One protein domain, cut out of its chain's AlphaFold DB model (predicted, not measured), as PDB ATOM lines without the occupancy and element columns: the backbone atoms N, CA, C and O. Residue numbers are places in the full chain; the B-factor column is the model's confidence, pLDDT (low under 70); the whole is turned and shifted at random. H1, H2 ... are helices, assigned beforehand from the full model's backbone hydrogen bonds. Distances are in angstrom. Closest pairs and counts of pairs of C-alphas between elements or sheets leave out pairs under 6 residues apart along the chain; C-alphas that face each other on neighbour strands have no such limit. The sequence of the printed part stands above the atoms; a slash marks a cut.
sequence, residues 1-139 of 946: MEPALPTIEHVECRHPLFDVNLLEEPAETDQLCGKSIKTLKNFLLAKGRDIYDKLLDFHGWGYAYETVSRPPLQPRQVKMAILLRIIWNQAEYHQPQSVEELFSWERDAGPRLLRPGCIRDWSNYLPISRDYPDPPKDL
ATOM      1  N   MET A   1      88.670 -14.706   9.578       33.94
ATOM      2  CA  MET A   1      88.719 -16.116  10.005       33.94
ATOM      3  C   MET A   1      89.727 -16.796   9.112       33.94
ATOM      4  O   MET A   1      89.496 -16.835   7.910       33.94
ATOM      5  N   GLU A   2      90.848 -17.245   9.665       32.06
ATOM      6  CA  GLU A   2      91.679 -18.229   8.969       32.06
ATOM      7  C   GLU A   2      90.922 -19.568   8.918       32.06
ATOM      8  O   GLU A   2      90.085 -19.822   9.795       32.06
ATOM      9  N   PRO A   3      91.145 -20.411   7.894       42.78
ATOM     10  CA  PRO A   3      90.628 -21.771   7.909       42.78
ATOM     11  C   PRO A   3      91.261 -22.532   9.080       42.78
ATOM     12  O   PRO A   3      92.463 -22.425   9.317       42.78
ATOM     13  N   ALA A   4      90.459 -23.309   9.809       48.72
ATOM     14  CA  ALA A   4      90.993 -24.193  10.837       48.72
ATOM     15  C   ALA A   4      91.968 -25.186  10.185       48.72
ATOM     16  O   ALA A   4      91.600 -25.872   9.230       48.72
ATOM     17  N   LEU A   5      93.206 -25.238  10.686       56.88
ATOM     18  CA  LEU A   5      94.201 -26.207  10.225       56.88
ATOM     19  C   LEU A   5      93.651 -27.633  10.411       56.88
ATOM     20  O   LEU A   5      93.067 -27.902  11.467       56.88
ATOM     21  N   PRO A   6      93.830 -28.537   9.432       61.56
ATOM     22  CA  PRO A   6      93.349 -29.908   9.546       61.56
ATOM     23  C   PRO A   6      94.004 -30.618  10.736       61.56
ATOM     24  O   PRO A   6      95.175 -30.393  11.056       61.56
ATOM     25  N   THR A   7      93.236 -31.480  11.400       71.25
ATOM     26  CA  THR A   7      93.742 -32.330  12.479       71.25
ATOM     27  C   THR A   7      94.652 -33.399  11.887       71.25
ATOM     28  O   THR A   7      94.208 -34.187  11.056       71.25
ATOM     29  N   ILE A   8      95.911 -33.439  12.322       77.31
ATOM     30  CA  ILE A   8      96.860 -34.487  11.933       77.31
ATOM     31  C   ILE A   8      96.410 -35.809  12.567       77.31
ATOM     32  O   ILE A   8      96.195 -35.873  13.779       77.31
ATOM     33  N   GLU A   9      96.282 -36.867  11.767       79.25
ATOM     34  CA  GLU A   9      95.977 -38.205  12.280       79.25
ATOM     35  C   GLU A   9      97.192 -38.776  13.033       79.25
ATOM     36  O   GLU A   9      98.312 -38.835  12.506       79.25
ATOM     37  N   HIS A  10      96.988 -39.163  14.294       77.88
ATOM     38  CA  HIS A  10      98.063 -39.614  15.176       77.88
ATOM     39  C   HIS A  10      98.358 -41.109  14.979       77.88
ATOM     40  O   HIS A  10      97.834 -41.970  15.688       77.88
ATOM     41  N   VAL A  11      99.240 -41.409  14.026       85.56
ATOM     42  CA  VAL A  11      99.813 -42.748  13.829       85.56
ATOM     43  C   VAL A  11     100.893 -42.997  14.885       85.56
ATOM     44  O   VAL A  11     101.883 -42.271  14.949       85.56
ATOM     45  N   GLU A  12     100.731 -44.025  15.715       87.88
ATOM     46  CA  GLU A  12     101.723 -44.431  16.720       87.88
ATOM     47  C   GLU A  12     102.860 -45.244  16.073       87.88
ATOM     48  O   GLU A  12     102.607 -46.247  15.404       87.88
ATOM     49  N   CYS A  13     104.118 -44.842  16.284       88.75
ATOM     50  CA  CYS A  13     105.272 -45.635  15.854       88.75
ATOM     51  C   CYS A  13     105.558 -46.748  16.875       88.75
ATOM     52  O   CYS A  13     105.822 -46.468  18.043       88.75
ATOM     53  N   ARG A  14     105.508 -48.011  16.435       90.62
ATOM     54  CA  ARG A  14     105.653 -49.205  17.293       90.62
ATOM     55  C   ARG A  14     107.057 -49.815  17.299       90.62
ATOM     56  O   ARG A  14     107.275 -50.850  17.926       90.62
ATOM     57  N   HIS A  15     107.991 -49.188  16.593       90.88
ATOM     58  CA  HIS A  15     109.328 -49.707  16.307       90.88
ATOM     59  C   HIS A  15     110.410 -48.768  16.865       90.88
ATOM     60  O   HIS A  15     110.108 -47.611  17.168       90.88
ATOM     61  N   PRO A  16     111.667 -49.230  17.013       90.44
ATOM     62  CA  PRO A  16     112.785 -48.369  17.389       90.44
ATOM     63  C   PRO A  16     112.893 -47.127  16.496       90.44
ATOM     64  O   PRO A  16     112.873 -47.223  15.270       90.44
ATOM     65  N   LEU A  17     113.007 -45.962  17.133       93.31
ATOM     66  CA  LEU A  17     113.083 -44.662  16.469       93.31
ATOM     67  C   LEU A  17     114.519 -44.374  15.991       93.31
ATOM     68  O   LEU A  17     115.476 -44.608  16.728       93.31
ATOM     69  N   PHE A  18     114.676 -43.828  14.785       93.50
ATOM     70  CA  PHE A  18     115.985 -43.573  14.172       93.50
ATOM     71  C   PHE A  18     116.630 -42.273  14.682       93.50
ATOM     72  O   PHE A  18     116.038 -41.202  14.547       93.50
ATOM     73  N   ASP A  19     117.846 -42.336  15.232       93.38
ATOM     74  CA  ASP A  19     118.537 -41.169  15.803       93.38
ATOM     75  C   ASP A  19     118.868 -40.090  14.753       93.38
ATOM     76  O   ASP A  19     119.675 -40.278  13.840       93.38
ATOM     77  N   VAL A  20     118.273 -38.908  14.929       93.69
ATOM     78  CA  VAL A  20     118.451 -37.741  14.054       93.69
ATOM     79  C   VAL A  20     119.871 -37.156  14.096       93.69
ATOM     80  O   VAL A  20     120.236 -36.325  13.257       93.69
ATOM     81  N   ASN A  21     120.694 -37.556  15.067       91.56
ATOM     82  CA  ASN A  21     122.098 -37.152  15.161       91.56
ATOM     83  C   ASN A  21     123.023 -37.969  14.247       91.56
ATOM     84  O   ASN A  21     124.160 -37.560  14.019       91.56
ATOM     85  N   LEU A  22     122.530 -39.067  13.661       92.12
ATOM     86  CA  LEU A  22     123.234 -39.823  12.619       92.12
ATOM     87  C   LEU A  22     123.130 -39.163  11.231       92.12
ATOM     88  O   LEU A  22     123.910 -39.492  10.334       92.12
ATOM     89  N   LEU A  23     122.182 -38.235  11.058       94.06
ATOM     90  CA  LEU A  23     121.949 -37.488   9.822       94.06
ATOM     91  C   LEU A  23     122.966 -36.356   9.623       94.06
ATOM     92  O   LEU A  23     123.406 -35.714  10.576       94.06
ATOM     93  N   GLU A  24     123.296 -36.061   8.365       94.62
ATOM     94  CA  GLU A  24     124.214 -34.974   8.010       94.62
ATOM     95  C   GLU A  24     123.552 -33.597   8.191       94.62
ATOM     96  O   GLU A  24     122.379 -33.409   7.864       94.62
ATOM     97  N   GLU A  25     124.288 -32.630   8.745       94.06
ATOM     98  CA  GLU A  25     123.782 -31.281   9.019       94.06
ATOM     99  C   GLU A  25     123.934 -30.368   7.788       94.06
ATOM    100  O   GLU A  25     125.057 -30.178   7.315       94.06
ATOM    101  N   PRO A  26     122.838 -29.791   7.262       95.88
ATOM    102  CA  PRO A  26     122.870 -29.107   5.975       95.88
ATOM    103  C   PRO A  26     123.361 -27.659   6.070       95.88
ATOM    104  O   PRO A  26     123.133 -26.964   7.066       95.88
ATOM    105  N   ALA A  27     123.998 -27.163   5.008       95.56
ATOM    106  CA  ALA A  27     124.576 -25.824   5.007       95.56
ATOM    107  C   ALA A  27     123.512 -24.734   4.783       95.56
ATOM    108  O   ALA A  27     122.539 -24.910   4.051       95.56
ATOM    109  N   GLU A  28     123.724 -23.538   5.349       93.19
ATOM    110  CA  GLU A  28     122.801 -22.396   5.194       93.19
ATOM    111  C   GLU A  28     122.537 -21.984   3.729       93.19
ATOM    112  O   GLU A  28     121.515 -21.352   3.434       93.19
ATOM    113  N   THR A  29     123.469 -22.317   2.832       93.75
ATOM    114  CA  THR A  29     123.439 -22.059   1.386       93.75
ATOM    115  C   THR A  29     122.626 -23.071   0.583       93.75
ATOM    116  O   THR A  29     122.222 -22.751  -0.539       93.75
ATOM    117  N   ASP A  30     122.392 -24.265   1.129       95.81
ATOM    118  CA  ASP A  30     121.747 -25.369   0.417       95.81
ATOM    119  C   ASP A  30     120.283 -25.046   0.125       95.81
ATOM    120  O   ASP A  30     119.653 -24.263   0.839       95.81
ATOM    121  N   GLN A  31     119.739 -25.630  -0.943       95.81
ATOM    122  CA  GLN A  31     118.359 -25.394  -1.365       95.81
ATOM    123  C   GLN A  31     117.421 -26.464  -0.801       95.81
ATOM    124  O   GLN A  31     117.708 -27.651  -0.900       95.81
ATOM    125  N   LEU A  32     116.280 -26.031  -0.266       95.19
ATOM    126  CA  LEU A  32     115.155 -26.876   0.136       95.19
ATOM    127  C   LEU A  32     113.847 -26.086  -0.050       95.19
ATOM    128  O   LEU A  32     113.827 -24.871   0.168       95.19
ATOM    129  N   CYS A  33     112.758 -26.727  -0.486       93.62
ATOM    130  CA  CYS A  33     111.483 -26.055  -0.794       93.62
ATOM    131  C   CYS A  33     111.619 -24.848  -1.759       93.62
ATOM    132  O   CYS A  33     110.929 -23.832  -1.608       93.62
ATOM    133  N   GLY A  34     112.576 -24.904  -2.697       90.56
ATOM    134  CA  GLY A  34     112.889 -23.813  -3.628       90.56
ATOM    135  C   GLY A  34     113.480 -22.550  -2.977       90.56
ATOM    136  O   GLY A  34     113.318 -21.450  -3.512       90.56
ATOM    137  N   LYS A  35     114.104 -22.667  -1.796       95.12
ATOM    138  CA  LYS A  35     114.728 -21.561  -1.044       95.12
ATOM    139  C   LYS A  35     116.049 -22.012  -0.428       95.12
ATOM    140  O   LYS A  35     116.202 -23.184  -0.106       95.12
ATOM    141  N   SER A  36     116.972 -21.084  -0.155       96.81
ATOM    142  CA  SER A  36     118.118 -21.432   0.694       96.81
ATOM    143  C   SER A  36     117.652 -21.770   2.112       96.81
ATOM    144  O   SER A  36     116.709 -21.148   2.613       96.81
ATOM    145  N   ILE A  37     118.328 -22.695   2.790       96.06
ATOM    146  CA  ILE A  37     117.987 -23.114   4.156       96.06
ATOM    147  C   ILE A  37     117.950 -21.930   5.124       96.06
ATOM    148  O   ILE A  37     117.025 -21.840   5.930       96.06
ATOM    149  N   LYS A  38     118.856 -20.951   4.990       94.75
ATOM    150  CA  LYS A  38     118.797 -19.691   5.757       94.75
ATOM    151  C   LYS A  38     117.473 -18.938   5.555       94.75
ATOM    152  O   LYS A  38     116.881 -18.438   6.511       94.75
ATOM    153  N   THR A  39     116.979 -18.888   4.318       94.81
ATOM    154  CA  THR A  39     115.712 -18.227   3.959       94.81
ATOM    155  C   THR A  39     114.502 -19.023   4.452       94.81
ATOM    156  O   THR A  39     113.565 -18.435   4.989       94.81
ATOM    157  N   LEU A  40     114.521 -20.353   4.310       94.06
ATOM    158  CA  LEU A  40     113.445 -21.240   4.761       94.06
ATOM    159  C   LEU A  40     113.322 -21.242   6.295       94.06
ATOM    160  O   LEU A  40     112.225 -21.062   6.818       94.06
ATOM    161  N   LYS A  41     114.452 -21.330   7.010       93.44
ATOM    162  CA  LYS A  41     114.546 -21.188   8.471       93.44
ATOM    163  C   LYS A  41     113.919 -19.869   8.931       93.44
ATOM    164  O   LYS A  41     113.035 -19.882   9.780       93.44
ATOM    165  N   ASN A  42     114.296 -18.744   8.320       91.31
ATOM    166  CA  ASN A  42     113.726 -17.433   8.652       91.31
ATOM    167  C   ASN A  42     112.220 -17.340   8.340       91.31
ATOM    168  O   ASN A  42     111.467 -16.775   9.131       91.31
ATOM    169  N   PHE A  43     111.756 -17.925   7.230       92.44
ATOM    170  CA  PHE A  43     110.335 -17.965   6.874       92.44
ATOM    171  C   PHE A  43     109.501 -18.769   7.885       92.44
ATOM    172  O   PHE A  43     108.465 -18.288   8.344       92.44
ATOM    173  N   LEU A  44     109.958 -19.959   8.280       89.12
ATOM    174  CA  LEU A  44     109.265 -20.785   9.275       89.12
ATOM    175  C   LEU A  44     109.327 -20.146  10.677       89.12
ATOM    176  O   LEU A  44     108.352 -20.200  11.429       89.12
ATOM    177  N   LEU A  45     110.414 -19.437  11.005       87.81
ATOM    178  CA  LEU A  45     110.501 -18.611  12.215       87.81
ATOM    179  C   LEU A  45     109.531 -17.407  12.201       87.81
ATOM    180  O   LEU A  45     109.088 -16.977  13.267       87.81
ATOM    181  N   ALA A  46     109.099 -16.910  11.042       89.75
ATOM    182  CA  ALA A  46     108.063 -15.874  10.963       89.75
ATOM    183  C   ALA A  46     106.627 -16.407  11.184       89.75
ATOM    184  O   ALA A  46     105.712 -15.620  11.406       89.75
ATOM    185  N   LYS A  47     106.401 -17.729  11.146       85.00
ATOM    186  CA  LYS A  47     105.061 -18.357  11.140       85.00
ATOM    187  C   LYS A  47     104.492 -18.757  12.517       85.00
ATOM    188  O   LYS A  47     103.592 -19.585  12.585       85.00
ATOM    189  N   GLY A  48     104.975 -18.173  13.616       80.94
ATOM    190  CA  GLY A  48     104.486 -18.494  14.971       80.94
ATOM    191  C   GLY A  48     104.958 -19.854  15.516       80.94
ATOM    192  O   GLY A  48     105.799 -20.519  14.903       80.94
ATOM    193  N   ARG A  49     104.485 -20.238  16.713       79.94
ATOM    194  CA  ARG A  49     104.959 -21.445  17.418       79.94
ATOM    195  C   ARG A  49     104.370 -22.727  16.824       79.94
ATOM    196  O   ARG A  49     105.087 -23.528  16.232       79.94
ATOM    197  N   ASP A  50     103.052 -22.832  16.882       83.25
ATOM    198  CA  ASP A  50     102.269 -24.044  16.618       83.25
ATOM    199  C   ASP A  50     102.492 -24.648  15.223       83.25
ATOM    200  O   ASP A  50     102.287 -25.843  15.020       83.25
ATOM    201  N   ILE A  51     102.900 -23.832  14.246       84.12
ATOM    202  CA  ILE A  51     103.150 -24.270  12.870       84.12
ATOM    203  C   ILE A  51     104.385 -25.170  12.763       84.12
ATOM    204  O   ILE A  51     104.308 -26.204  12.102       84.12
ATOM    205  N   TYR A  52     105.515 -24.807  13.381       83.56
ATOM    206  CA  TYR A  52     106.729 -25.619  13.238       83.56
ATOM    207  C   TYR A  52     106.721 -26.821  14.184       83.56
ATOM    208  O   TYR A  52     107.323 -27.837  13.852       83.56
ATOM    209  N   ASP A  53     106.034 -26.719  15.329       87.94
ATOM    210  CA  ASP A  53     105.835 -27.857  16.227       87.94
ATOM    211  C   ASP A  53     105.007 -28.940  15.508       87.94
ATOM    212  O   ASP A  53     105.494 -30.056  15.366       87.94
ATOM    213  N   LYS A  54     103.880 -28.589  14.866       91.06
ATOM    214  CA  LYS A  54     103.112 -29.527  14.017       91.06
ATOM    215  C   LYS A  54     103.917 -30.114  12.852       91.06
ATOM    216  O   LYS A  54     103.774 -31.294  12.551       91.06
ATOM    217  N   LEU A  55     104.755 -29.310  12.186       93.44
ATOM    218  CA  LEU A  55     105.638 -29.816  11.126       93.44
ATOM    219  C   LEU A  55     106.665 -30.821  11.669       93.44
ATOM    220  O   LEU A  55     106.952 -31.800  10.987       93.44
ATOM    221  N   LEU A  56     107.200 -30.607  12.873       93.56
ATOM    222  CA  LEU A  56     108.125 -31.542  13.515       93.56
ATOM    223  C   LEU A  56     107.412 -32.807  14.010       93.56
ATOM    224  O   LEU A  56     107.928 -33.893  13.783       93.56
ATOM    225  N   ASP A  57     106.217 -32.695  14.590       92.56
ATOM    226  CA  ASP A  57     105.409 -33.849  15.017       92.56
ATOM    227  C   ASP A  57     105.015 -34.755  13.828       92.56
ATOM    228  O   ASP A  57     104.834 -35.963  13.980       92.56
ATOM    229  N   PHE A  58     104.901 -34.180  12.624       95.31
ATOM    230  CA  PHE A  58     104.602 -34.905  11.389       95.31
ATOM    231  C   PHE A  58     105.855 -35.470  10.703       95.31
ATOM    232  O   PHE A  58     105.972 -36.683  10.538       95.31
ATOM    233  N   HIS A  59     106.803 -34.608  10.314       95.38
ATOM    234  CA  HIS A  59     108.009 -35.014   9.573       95.38
ATOM    235  C   HIS A  59     109.024 -35.757  10.454       95.38
ATOM    236  O   HIS A  59     109.820 -36.539   9.943       95.38
ATOM    237  N   GLY A  60     108.977 -35.544  11.773       94.50
ATOM    238  CA  GLY A  60     109.758 -36.253  12.789       94.50
ATOM    239  C   GLY A  60     109.183 -37.605  13.215       94.50
ATOM    240  O   GLY A  60     109.769 -38.257  14.079       94.50
ATOM    241  N   TRP A  61     108.083 -38.065  12.612       95.75
ATOM    242  CA  TRP A  61     107.553 -39.404  12.865       95.75
ATOM    243  C   TRP A  61     108.623 -40.480  12.611       95.75
ATOM    244  O   TRP A  61     109.301 -40.462  11.587       95.75
ATOM    245  N   GLY A  62     108.792 -41.419  13.545       94.50
ATOM    246  CA  GLY A  62     109.803 -42.478  13.443       94.50
ATOM    247  C   GLY A  62     111.246 -42.052  13.767       94.50
ATOM    248  O   GLY A  62     112.133 -42.904  13.738       94.50
ATOM    249  N   TYR A  63     111.505 -40.783  14.109       94.62
ATOM    250  CA  TYR A  63     112.838 -40.296  14.485       94.62
ATOM    251  C   TYR A  63     113.006 -40.141  16.000       94.62
ATOM    252  O   TYR A  63     112.133 -39.630  16.697       94.62
ATOM    253  N   ALA A  64     114.176 -40.525  16.507       92.44
ATOM    254  CA  ALA A  64     114.632 -40.182  17.843       92.44
ATOM    255  C   ALA A  64     115.363 -38.835  17.779       92.44
ATOM    256  O   ALA A  64     116.461 -38.721  17.236       92.44
ATOM    257  N   TYR A  65     114.749 -37.808  18.355       86.06
ATOM    258  CA  TYR A  65     115.390 -36.538  18.674       86.06
ATOM    259  C   TYR A  65     115.317 -36.360  20.190       86.06
ATOM    260  O   TYR A  65     114.227 -36.225  20.750       86.06
ATOM    261  N   GLU A  66     116.464 -36.458  20.871       64.88
ATOM    262  CA  GLU A  66     116.491 -36.684  22.319       64.88
ATOM    263  C   GLU A  66     115.687 -35.646  23.115       64.88
ATOM    264  O   GLU A  66     116.003 -34.457  23.184       64.88
ATOM    265  N   THR A  67     114.656 -36.153  23.787       51.75
ATOM    266  CA  THR A  67     113.950 -35.498  24.897       51.75
ATOM    267  C   THR A  67     114.178 -36.261  26.207       51.75
ATOM    268  O   THR A  67     113.378 -36.196  27.144       51.75
ATOM    269  N   VAL A  68     115.307 -36.980  26.290       45.00
ATOM    270  CA  VAL A  68     115.785 -37.620  27.516       45.00
ATOM    271  C   VAL A  68     116.169 -36.513  28.500       45.00
ATOM    272  O   VAL A  68     117.166 -35.823  28.321       45.00
ATOM    273  N   SER A  69     115.330 -36.349  29.525       41.81
ATOM    274  CA  SER A  69     115.336 -35.251  30.505       41.81
ATOM    275  C   SER A  69     114.922 -33.870  29.957       41.81
ATOM    276  O   SER A  69     115.607 -33.230  29.165       41.81
ATOM    277  N   ARG A  70     113.791 -33.368  30.479       43.34
ATOM    278  CA  ARG A  70     113.293 -31.985  30.308       43.34
ATOM    279  C   ARG A  70     114.395 -30.967  30.663       43.34
ATOM    280  O   ARG A  70     115.097 -31.164  31.654       43.34
ATOM    281  N   PRO A  71     114.477 -29.839  29.938       45.59
ATOM    282  CA  PRO A  71     113.558 -28.723  30.206       45.59
ATOM    283  C   PRO A  71     112.375 -28.635  29.219       45.59
ATOM    284  O   PRO A  71     112.451 -29.188  28.125       45.59
ATOM    285  N   PRO A  72     111.278 -27.920  29.557       49.38
ATOM    286  CA  PRO A  72     110.082 -27.823  28.702       49.38
ATOM    287  C   PRO A  72     110.268 -27.012  27.407       49.38
ATOM    288  O   PRO A  72     109.356 -26.934  26.589       49.38
ATOM    289  N   LEU A  73     111.425 -26.367  27.238       54.25
ATOM    290  CA  LEU A  73     111.707 -25.396  26.185       54.25
ATOM    291  C   LEU A  73     113.060 -25.709  25.530       54.25
ATOM    292  O   LEU A  73     114.049 -25.021  25.779       54.25
ATOM    293  N   GLN A  74     113.117 -26.722  24.655       60.62
ATOM    294  CA  GLN A  74     114.182 -26.722  23.645       60.62
ATOM    295  C   GLN A  74     114.049 -25.426  22.824       60.62
ATOM    296  O   GLN A  74     112.942 -25.130  22.358       60.62
ATOM    297  N   PRO A  75     115.128 -24.642  22.626       76.88
ATOM    298  CA  PRO A  75     115.040 -23.400  21.877       76.88
ATOM    299  C   PRO A  75     114.469 -23.645  20.483       76.88
ATOM    300  O   PRO A  75     114.866 -24.581  19.790       76.88
ATOM    301  N   ARG A  76     113.572 -22.762  20.037       81.88
ATOM    302  CA  ARG A  76     112.877 -22.841  18.739       81.88
ATOM    303  C   ARG A  76     113.809 -23.108  17.548       81.88
ATOM    304  O   ARG A  76     113.424 -23.765  16.587       81.88
ATOM    305  N   GLN A  77     115.049 -22.622  17.624       84.44
ATOM    306  CA  GLN A  77     116.082 -22.835  16.611       84.44
ATOM    307  C   GLN A  77     116.574 -24.292  16.520       84.44
ATOM    308  O   GLN A  77     116.942 -24.717  15.429       84.44
ATOM    309  N   VAL A  78     116.556 -25.051  17.623       86.06
ATOM    310  CA  VAL A  78     116.973 -26.464  17.695       86.06
ATOM    311  C   VAL A  78     115.918 -27.357  17.048       86.06
ATOM    312  O   VAL A  78     116.237 -28.086  16.115       86.06
ATOM    313  N   LYS A  79     114.641 -27.211  17.434       88.00
ATOM    314  CA  LYS A  79     113.513 -27.887  16.760       88.00
ATOM    315  C   LYS A  79     113.484 -27.602  15.251       88.00
ATOM    316  O   LYS A  79     113.276 -28.509  14.453       88.00
ATOM    317  N   MET A  80     113.764 -26.357  14.857       90.19
ATOM    318  CA  MET A  80     113.883 -25.968  13.448       90.19
ATOM    319  C   MET A  80     115.076 -26.635  12.741       90.19
ATOM    320  O   MET A  80     114.952 -27.028  11.585       90.19
ATOM    321  N   ALA A  81     116.224 -26.776  13.414       91.38
ATOM    322  CA  ALA A  81     117.387 -27.477  12.867       91.38
ATOM    323  C   ALA A  81     117.113 -28.979  12.690       91.38
ATOM    324  O   ALA A  81     117.415 -29.513  11.630       91.38
ATOM    325  N   ILE A  82     116.471 -29.629  13.669       93.88
ATOM    326  CA  ILE A  82     116.035 -31.036  13.600       93.88
ATOM    327  C   ILE A  82     115.117 -31.255  12.389       93.88
ATOM    328  O   ILE A  82     115.409 -32.103  11.548       93.88
ATOM    329  N   LEU A  83     114.062 -30.442  12.250       95.38
ATOM    330  CA  LEU A  83     113.123 -30.507  11.125       95.38
ATOM    331  C   LEU A  83     113.840 -30.375   9.769       95.38
ATOM    332  O   LEU A  83     113.663 -31.209   8.883       95.38
ATOM    333  N   LEU A  84     114.689 -29.354   9.614       95.94
ATOM    334  CA  LEU A  84     115.427 -29.110   8.369       95.94
ATOM    335  C   LEU A  84     116.467 -30.206   8.076       95.94
ATOM    336  O   LEU A  84     116.651 -30.558   6.912       95.94
ATOM    337  N   ARG A  85     117.106 -30.775   9.110       96.44
ATOM    338  CA  ARG A  85     118.051 -31.895   8.984       96.44
ATOM    339  C   ARG A  85     117.345 -33.154   8.485       96.44
ATOM    340  O   ARG A  85     117.832 -33.765   7.538       96.44
ATOM    341  N   ILE A  86     116.188 -33.507   9.055       97.12
ATOM    342  CA  ILE A  86     115.378 -34.653   8.605       97.12
ATOM    343  C   ILE A  86     115.026 -34.504   7.127       97.12
ATOM    344  O   ILE A  86     115.364 -35.371   6.323       97.12
ATOM    345  N   ILE A  87     114.404 -33.382   6.756       96.94
ATOM    346  CA  ILE A  87     113.886 -33.190   5.399       96.94
ATOM    347  C   ILE A  87     115.029 -33.139   4.374       96.94
ATOM    348  O   ILE A  87     114.951 -33.813   3.353       96.94
ATOM    349  N   TRP A  88     116.124 -32.416   4.637       97.69
ATOM    350  CA  TRP A  88     117.264 -32.376   3.709       97.69
ATOM    351  C   TRP A  88     117.898 -33.761   3.507       97.69
ATOM    352  O   TRP A  88     118.368 -34.061   2.412       97.69
ATOM    353  N   ASN A  89     117.901 -34.643   4.514       97.00
ATOM    354  CA  ASN A  89     118.444 -35.999   4.367       97.00
ATOM    355  C   ASN A  89     117.516 -36.959   3.594       97.00
ATOM    356  O   ASN A  89     117.964 -38.048   3.226       97.00
ATOM    357  N   GLN A  90     116.273 -36.569   3.284       96.69
ATOM    358  CA  GLN A  90     115.386 -37.351   2.415       96.69
ATOM    359  C   GLN A  90     115.946 -37.475   0.988       96.69
ATOM    360  O   GLN A  90     116.759 -36.655   0.543       96.69
ATOM    361  N   ALA A  91     115.518 -38.508   0.260       94.12
ATOM    362  CA  ALA A  91     115.820 -38.687  -1.157       94.12
ATOM    363  C   ALA A  91     115.226 -37.556  -2.009       94.12
ATOM    364  O   ALA A  91     114.181 -37.006  -1.674       94.12
ATOM    365  N   GLU A  92     115.871 -37.217  -3.127       91.38
ATOM    366  CA  GLU A  92     115.503 -36.054  -3.959       91.38
ATOM    367  C   GLU A  92     114.045 -36.095  -4.457       91.38
ATOM    368  O   GLU A  92     113.415 -35.051  -4.595       91.38
ATOM    369  N   TYR A  93     113.499 -37.299  -4.661       90.38
ATOM    370  CA  TYR A  93     112.106 -37.553  -5.051       90.38
ATOM    371  C   TYR A  93     111.115 -37.612  -3.872       90.38
ATOM    372  O   TYR A  93     109.907 -37.540  -4.087       90.38
ATOM    373  N   HIS A  94     111.611 -37.710  -2.634       93.25
ATOM    374  CA  HIS A  94     110.811 -37.642  -1.404       93.25
ATOM    375  C   HIS A  94     110.779 -36.226  -0.805       93.25
ATOM    376  O   HIS A  94     109.792 -35.857  -0.164       93.25
ATOM    377  N   GLN A  95     111.819 -35.417  -1.045       94.69
ATOM    378  CA  GLN A  95     111.916 -34.038  -0.559       94.69
ATOM    379  C   GLN A  95     110.782 -33.136  -1.087       94.69
ATOM    380  O   GLN A  95     110.449 -33.202  -2.274       94.69
ATOM    381  N   PRO A  96     110.228 -32.234  -0.252       95.44
ATOM    382  CA  PRO A  96     109.298 -31.203  -0.694       95.44
ATOM    383  C   PRO A  96     110.014 -30.154  -1.560       95.44
ATOM    384  O   PRO A  96     110.931 -29.452  -1.122       95.44
ATOM    385  N   GLN A  97     109.561 -30.025  -2.804       94.31
ATOM    386  CA  GLN A  97     110.078 -29.105  -3.814       94.31
ATOM    387  C   GLN A  97     109.597 -27.668  -3.572       94.31
ATOM    388  O   GLN A  97     110.300 -26.713  -3.911       94.31
ATOM    389  N   SER A  98     108.427 -27.495  -2.944       95.81
ATOM    390  CA  SER A  98     107.865 -26.189  -2.575       95.81
ATOM    391  C   SER A  98     107.563 -26.065  -1.074       95.81
ATOM    392  O   SER A  98     107.602 -27.031  -0.313       95.81
ATOM    393  N   VAL A  99     107.271 -24.842  -0.616       93.31
ATOM    394  CA  VAL A  99     106.869 -24.599   0.781       93.31
ATOM    395  C   VAL A  99     105.463 -25.133   1.041       93.31
ATOM    396  O   VAL A  99     105.188 -25.647   2.117       93.31
ATOM    397  N   GLU A 100     104.581 -25.045   0.057       93.38
ATOM    398  CA  GLU A 100     103.214 -25.558   0.107       93.38
ATOM    399  C   GLU A 100     103.216 -27.087   0.262       93.38
ATOM    400  O   GLU A 100     102.445 -27.629   1.049       93.38
ATOM    401  N   GLU A 101     104.150 -27.769  -0.406       93.56
ATOM    402  CA  GLU A 101     104.365 -29.215  -0.294       93.56
ATOM    403  C   GLU A 101     104.893 -29.637   1.089       93.56
ATOM    404  O   GLU A 101     104.454 -30.651   1.629       93.56
ATOM    405  N   LEU A 102     105.760 -28.829   1.715       94.69
ATOM    406  CA  LEU A 102     106.202 -29.024   3.106       94.69
ATOM    407  C   LEU A 102     105.031 -28.973   4.110       94.69
ATOM    408  O   LEU A 102     105.073 -29.657   5.132       94.69
ATOM    409  N   PHE A 103     103.990 -28.189   3.810       93.75
ATOM    410  CA  PHE A 103     102.757 -28.078   4.598       93.75
ATOM    411  C   PHE A 103     101.683 -29.126   4.250       93.75
ATOM    412  O   PHE A 103     100.588 -29.069   4.815       93.75
ATOM    413  N   SER A 104     101.959 -30.075   3.347       91.94
ATOM    414  CA  SER A 104     101.011 -31.144   3.030       91.94
ATOM    415  C   SER A 104     101.086 -32.286   4.048       91.94
ATOM    416  O   SER A 104     102.050 -33.050   4.084       91.94
ATOM    417  N   TRP A 105     100.022 -32.423   4.840       92.12
ATOM    418  CA  TRP A 105      99.821 -33.517   5.801       92.12
ATOM    419  C   TRP A 105      99.363 -34.834   5.143       92.12
ATOM    420  O   TRP A 105      99.111 -35.809   5.842       92.12
ATOM    421  N   GLU A 106      99.241 -34.852   3.810       90.06
ATOM    422  CA  GLU A 106      98.900 -36.024   2.988       90.06
ATOM    423  C   GLU A 106     100.155 -36.732   2.437       90.06
ATOM    424  O   GLU A 106     100.049 -37.664   1.645       90.06
ATOM    425  N   ARG A 107     101.357 -36.271   2.811       92.38
ATOM    426  CA  ARG A 107     102.622 -36.935   2.465       92.38
ATOM    427  C   ARG A 107     102.942 -38.059   3.438       92.38
ATOM    428  O   ARG A 107     102.673 -37.951   4.632       92.38
ATOM    429  N   ASP A 108     103.664 -39.056   2.949       94.56
ATOM    430  CA  ASP A 108     104.387 -39.955   3.836       94.56
ATOM    431  C   ASP A 108     105.489 -39.194   4.609       94.56
ATOM    432  O   ASP A 108     106.011 -38.172   4.148       94.56
ATOM    433  N   ALA A 109     105.866 -39.701   5.784       95.56
ATOM    434  CA  ALA A 109     107.011 -39.215   6.550       95.56
ATOM    435  C   ALA A 109     107.656 -40.337   7.371       95.56
ATOM    436  O   ALA A 109     106.964 -41.158   7.968       95.56
ATOM    437  N   GLY A 110     108.986 -40.352   7.444       95.75
ATOM    438  CA  GLY A 110     109.725 -41.231   8.349       95.75
ATOM    439  C   GLY A 110     111.127 -41.601   7.865       95.75
ATOM    440  O   GLY A 110     111.582 -41.088   6.836       95.75
ATOM    441  N   PRO A 111     111.828 -42.486   8.599       95.69
ATOM    442  CA  PRO A 111     113.159 -42.978   8.241       95.69
ATOM    443  C   PRO A 111     113.243 -43.632   6.855       95.69
ATOM    444  O   PRO A 111     114.282 -43.527   6.204       95.69
ATOM    445  N   ARG A 112     112.164 -44.251   6.348       95.00
ATOM    446  CA  ARG A 112     112.094 -44.816   4.981       95.00
ATOM    447  C   ARG A 112     112.475 -43.824   3.879       95.00
ATOM    448  O   ARG A 112     112.979 -44.231   2.840       95.00
ATOM    449  N   LEU A 113     112.210 -42.536   4.089       96.19
ATOM    450  CA  LEU A 113     112.367 -41.518   3.050       96.19
ATOM    451  C   LEU A 113     113.813 -41.019   2.893       96.19
ATOM    452  O   LEU A 113     114.077 -40.195   2.018       96.19
ATOM    453  N   LEU A 114     114.740 -41.476   3.742       95.75
ATOM    454  CA  LEU A 114     116.146 -41.066   3.750       95.75
ATOM    455  C   LEU A 114     116.907 -41.495   2.485       95.75
ATOM    456  O   LEU A 114     116.613 -42.508   1.855       95.75
ATOM    457  N   ARG A 115     117.952 -40.738   2.131       94.44
ATOM    458  CA  ARG A 115     118.925 -41.157   1.111       94.44
ATOM    459  C   ARG A 115     119.695 -42.388   1.612       94.44
ATOM    460  O   ARG A 115     120.341 -42.284   2.653       94.44
ATOM    461  N   PRO A 116     119.789 -43.496   0.847       89.06
ATOM    462  CA  PRO A 116     120.617 -44.644   1.233       89.06
ATOM    463  C   PRO A 116     122.073 -44.272   1.571       89.06
ATOM    464  O   PRO A 116     122.692 -44.888   2.428       89.06
ATOM    465  N   GLY A 117     122.610 -43.215   0.949       86.00
ATOM    466  CA  GLY A 117     123.958 -42.711   1.221       86.00
ATOM    467  C   GLY A 117     124.172 -42.000   2.568       86.00
ATOM    468  O   GLY A 117     125.329 -41.804   2.929       86.00
ATOM    469  N   CYS A 118     123.127 -41.607   3.314       86.44
ATOM    470  CA  CYS A 118     123.292 -41.031   4.660       86.44
ATOM    471  C   CYS A 118     123.129 -42.060   5.796       86.44
ATOM    472  O   CYS A 118     123.512 -41.782   6.932       86.44
ATOM    473  N   ILE A 119     122.647 -43.271   5.495       88.25
ATOM    474  CA  ILE A 119     122.493 -44.359   6.468       88.25
ATOM    475  C   ILE A 119     123.856 -45.030   6.691       88.25
ATOM    476  O   ILE A 119     124.334 -45.825   5.881       88.25
ATOM    477  N   ARG A 120     124.505 -44.674   7.806       82.56
ATOM    478  CA  ARG A 120     125.843 -45.173   8.184       82.56
ATOM    479  C   ARG A 120     125.823 -46.537   8.875       82.56
ATOM    480  O   ARG A 120     126.830 -47.236   8.848       82.56
ATOM    481  N   ASP A 121     124.699 -46.899   9.486       83.25
ATOM    482  CA  ASP A 121     124.504 -48.169  10.182       83.25
ATOM    483  C   ASP A 121     123.167 -48.797   9.769       83.25
ATOM    484  O   ASP A 121     122.093 -48.369  10.187       83.25
ATOM    485  N   TRP A 122     123.255 -49.834   8.937       81.88
ATOM    486  CA  TRP A 122     122.107 -50.598   8.451       81.88
ATOM    487  C   TRP A 122     121.577 -51.616   9.469       81.88
ATOM    488  O   TRP A 122     120.514 -52.183   9.246       81.88
ATOM    489  N   SER A 123     122.287 -51.861  10.577       77.31
ATOM    490  CA  SER A 123     121.853 -52.805  11.617       77.31
ATOM    491  C   SER A 123     120.846 -52.203  12.602       77.31
ATOM    492  O   SER A 123     120.055 -52.942  13.185       77.31
ATOM    493  N   ASN A 124     120.837 -50.872  12.737       80.12
ATOM    494  CA  ASN A 124     119.913 -50.109  13.586       80.12
ATOM    495  C   ASN A 124     118.933 -49.224  12.785       80.12
ATOM    496  O   ASN A 124     118.186 -48.438  13.366       80.12
ATOM    497  N   TYR A 125     118.924 -49.337  11.455       89.00
ATOM    498  CA  TYR A 125     117.973 -48.652  10.578       89.00
ATOM    499  C   TYR A 125     116.753 -49.540  10.289       89.00
ATOM    500  O   TYR A 125     116.893 -50.745  10.104       89.00
ATOM    501  N   LEU A 126     115.563 -48.941  10.196       91.31
ATOM    502  CA  LEU A 126     114.336 -49.595   9.731       91.31
ATOM    503  C   LEU A 126     113.659 -48.696   8.681       91.31
ATOM    504  O   LEU A 126     113.470 -47.508   8.951       91.31
ATOM    505  N   PRO A 127     113.254 -49.216   7.504       90.94
ATOM    506  CA  PRO A 127     112.694 -48.412   6.419       90.94
ATOM    507  C   PRO A 127     111.181 -48.218   6.618       90.94
ATOM    508  O   PRO A 127     110.377 -48.561   5.753       90.94
ATOM    509  N   ILE A 128     110.806 -47.688   7.785       94.19
ATOM    510  CA  ILE A 128     109.422 -47.422   8.208       94.19
ATOM    511  C   ILE A 128     109.018 -45.967   7.966       94.19
ATOM    512  O   ILE A 128     109.859 -45.059   7.953       94.19
ATOM    513  N   SER A 129     107.720 -45.739   7.807       95.44
ATOM    514  CA  SER A 129     107.127 -44.414   7.619       95.44
ATOM    515  C   SER A 129     105.644 -44.391   8.012       95.44
ATOM    516  O   SER A 129     105.089 -45.420   8.387       95.44
ATOM    517  N   ARG A 130     104.993 -43.227   7.974       93.88
ATOM    518  CA  ARG A 130     103.581 -43.063   8.360       93.88
ATOM    519  C   ARG A 130     102.633 -43.914   7.510       93.88
ATOM    520  O   ARG A 130     101.727 -44.526   8.071       93.88
ATOM    521  N   ASP A 131     102.865 -43.975   6.200       93.31
ATOM    522  CA  ASP A 131     102.081 -44.798   5.268       93.31
ATOM    523  C   ASP A 131     102.453 -46.290   5.355       93.31
ATOM    524  O   ASP A 131     101.643 -47.165   5.045       93.31
ATOM    525  N   TYR A 132     103.680 -46.592   5.796       92.00
ATOM    526  CA  TYR A 132     104.231 -47.945   5.887       92.00
ATOM    527  C   TYR A 132     104.876 -48.170   7.267       92.00
ATOM    528  O   TYR A 132     106.106 -48.202   7.387       92.00
ATOM    529  N   PRO A 133     104.059 -48.299   8.332       92.38
ATOM    530  CA  PRO A 133     104.541 -48.241   9.711       92.38
ATOM    531  C   PRO A 133     105.287 -49.494  10.174       92.38
ATOM    532  O   PRO A 133     105.959 -49.430  11.199       92.38
ATOM    533  N   ASP A 134     105.192 -50.609   9.443       90.25
ATOM    534  CA  ASP A 134     105.847 -51.878   9.768       90.25
ATOM    535  C   ASP A 134     106.991 -52.204   8.787       90.25
ATOM    536  O   ASP A 134     106.845 -51.995   7.578       90.25
ATOM    537  N   PRO A 135     108.129 -52.747   9.269       86.06
ATOM    538  CA  PRO A 135     109.264 -53.088   8.422       86.06
ATOM    539  C   PRO A 135     108.988 -54.319   7.528       86.06
ATOM    540  O   PRO A 135     108.105 -55.130   7.829       86.06
ATOM    541  N   PRO A 136     109.762 -54.510   6.441       82.12
ATOM    542  CA  PRO A 136     109.550 -55.601   5.487       82.12
ATOM    543  C   PRO A 136     109.616 -56.995   6.131       82.12
ATOM    544  O   PRO A 136     110.551 -57.322   6.863       82.12
ATOM    545  N   LYS A 137     108.619 -57.840   5.839       75.94
ATOM    546  CA  LYS A 137     108.397 -59.122   6.540       75.94
ATOM    547  C   LYS A 137     109.527 -60.138   6.328       75.94
ATOM    548  O   LYS A 137     109.797 -60.944   7.216       75.94
ATOM    549  N   ASP A 138     110.224 -60.062   5.198       62.38
ATOM    550  CA  ASP A 138     111.275 -61.004   4.785       62.38
ATOM    551  C   ASP A 138     112.560 -60.920   5.633       62.38
ATOM    552  O   ASP A 138     113.436 -61.782   5.559       62.38
ATOM    553  N   LEU A 139     112.671 -59.909   6.499       56.06
ATOM    554  CA  LEU A 139     113.863 -59.637   7.307       56.06
ATOM    555  C   LEU A 139     114.022 -60.567   8.519       56.06
ATOM    556  O   LEU A 139     115.148 -60.829   8.950       56.06
TER     557      LEU A 139
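This is residues 1 to 139 of the 946 residues of an uncharacterized protein of Aspergillus niger (strain CBS 513.88 / FGSC A1513) (UniProt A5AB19). In a domain of little regular structure, H2 and H3 lie side by side, H1 packs slantwise on H3, and long unnamed stretches run round them. Residues 67 to 75 stick out as a loop. The 139 printed residues, with helices H1 to H4 in order and no named strand, are all helix by class, though named elements hold only 38; the whole is compact, radius of gyration of the C-alphas 15.0 A, spanning 49 by 34 by 33 A.

Start at H3, residues 76 to 89. It touches H2, residues 49 to 59, the same way at a shallow tilt of 30 degrees; the closest C-alphas, Leu 56 and Leu 83, are 5.6 A apart. With residues 80 to 84 alone it only just touches H1, residues 37 to 45, with 3 pairs of C-alphas within 8 A; the closest are Lys 41 and Met 80, 6.9 A. H4, residues 99 to 102, is apart from H3. In H1, H2 and H3 every O i to N i+4 pair is within hydrogen-bond range; H4 is too short for one.

Find C-alpha 37 at (117.987, -23.114, 4.156), where H1 begins, 11.9 A long. H2 spans 16.0 A and H3 20.3 A; H4, 5.0 A, ends at C-alpha 102, (106.202, -29.024, 3.106).

The C-alphas farthest apart, Met 1 and Asp 138, are 50.5 A apart. The printed part has no cut, and the H2 to H3 link is long. Look for pLDDT under 70 at residues 1 to 6, 66 to 74 and 138 to 139.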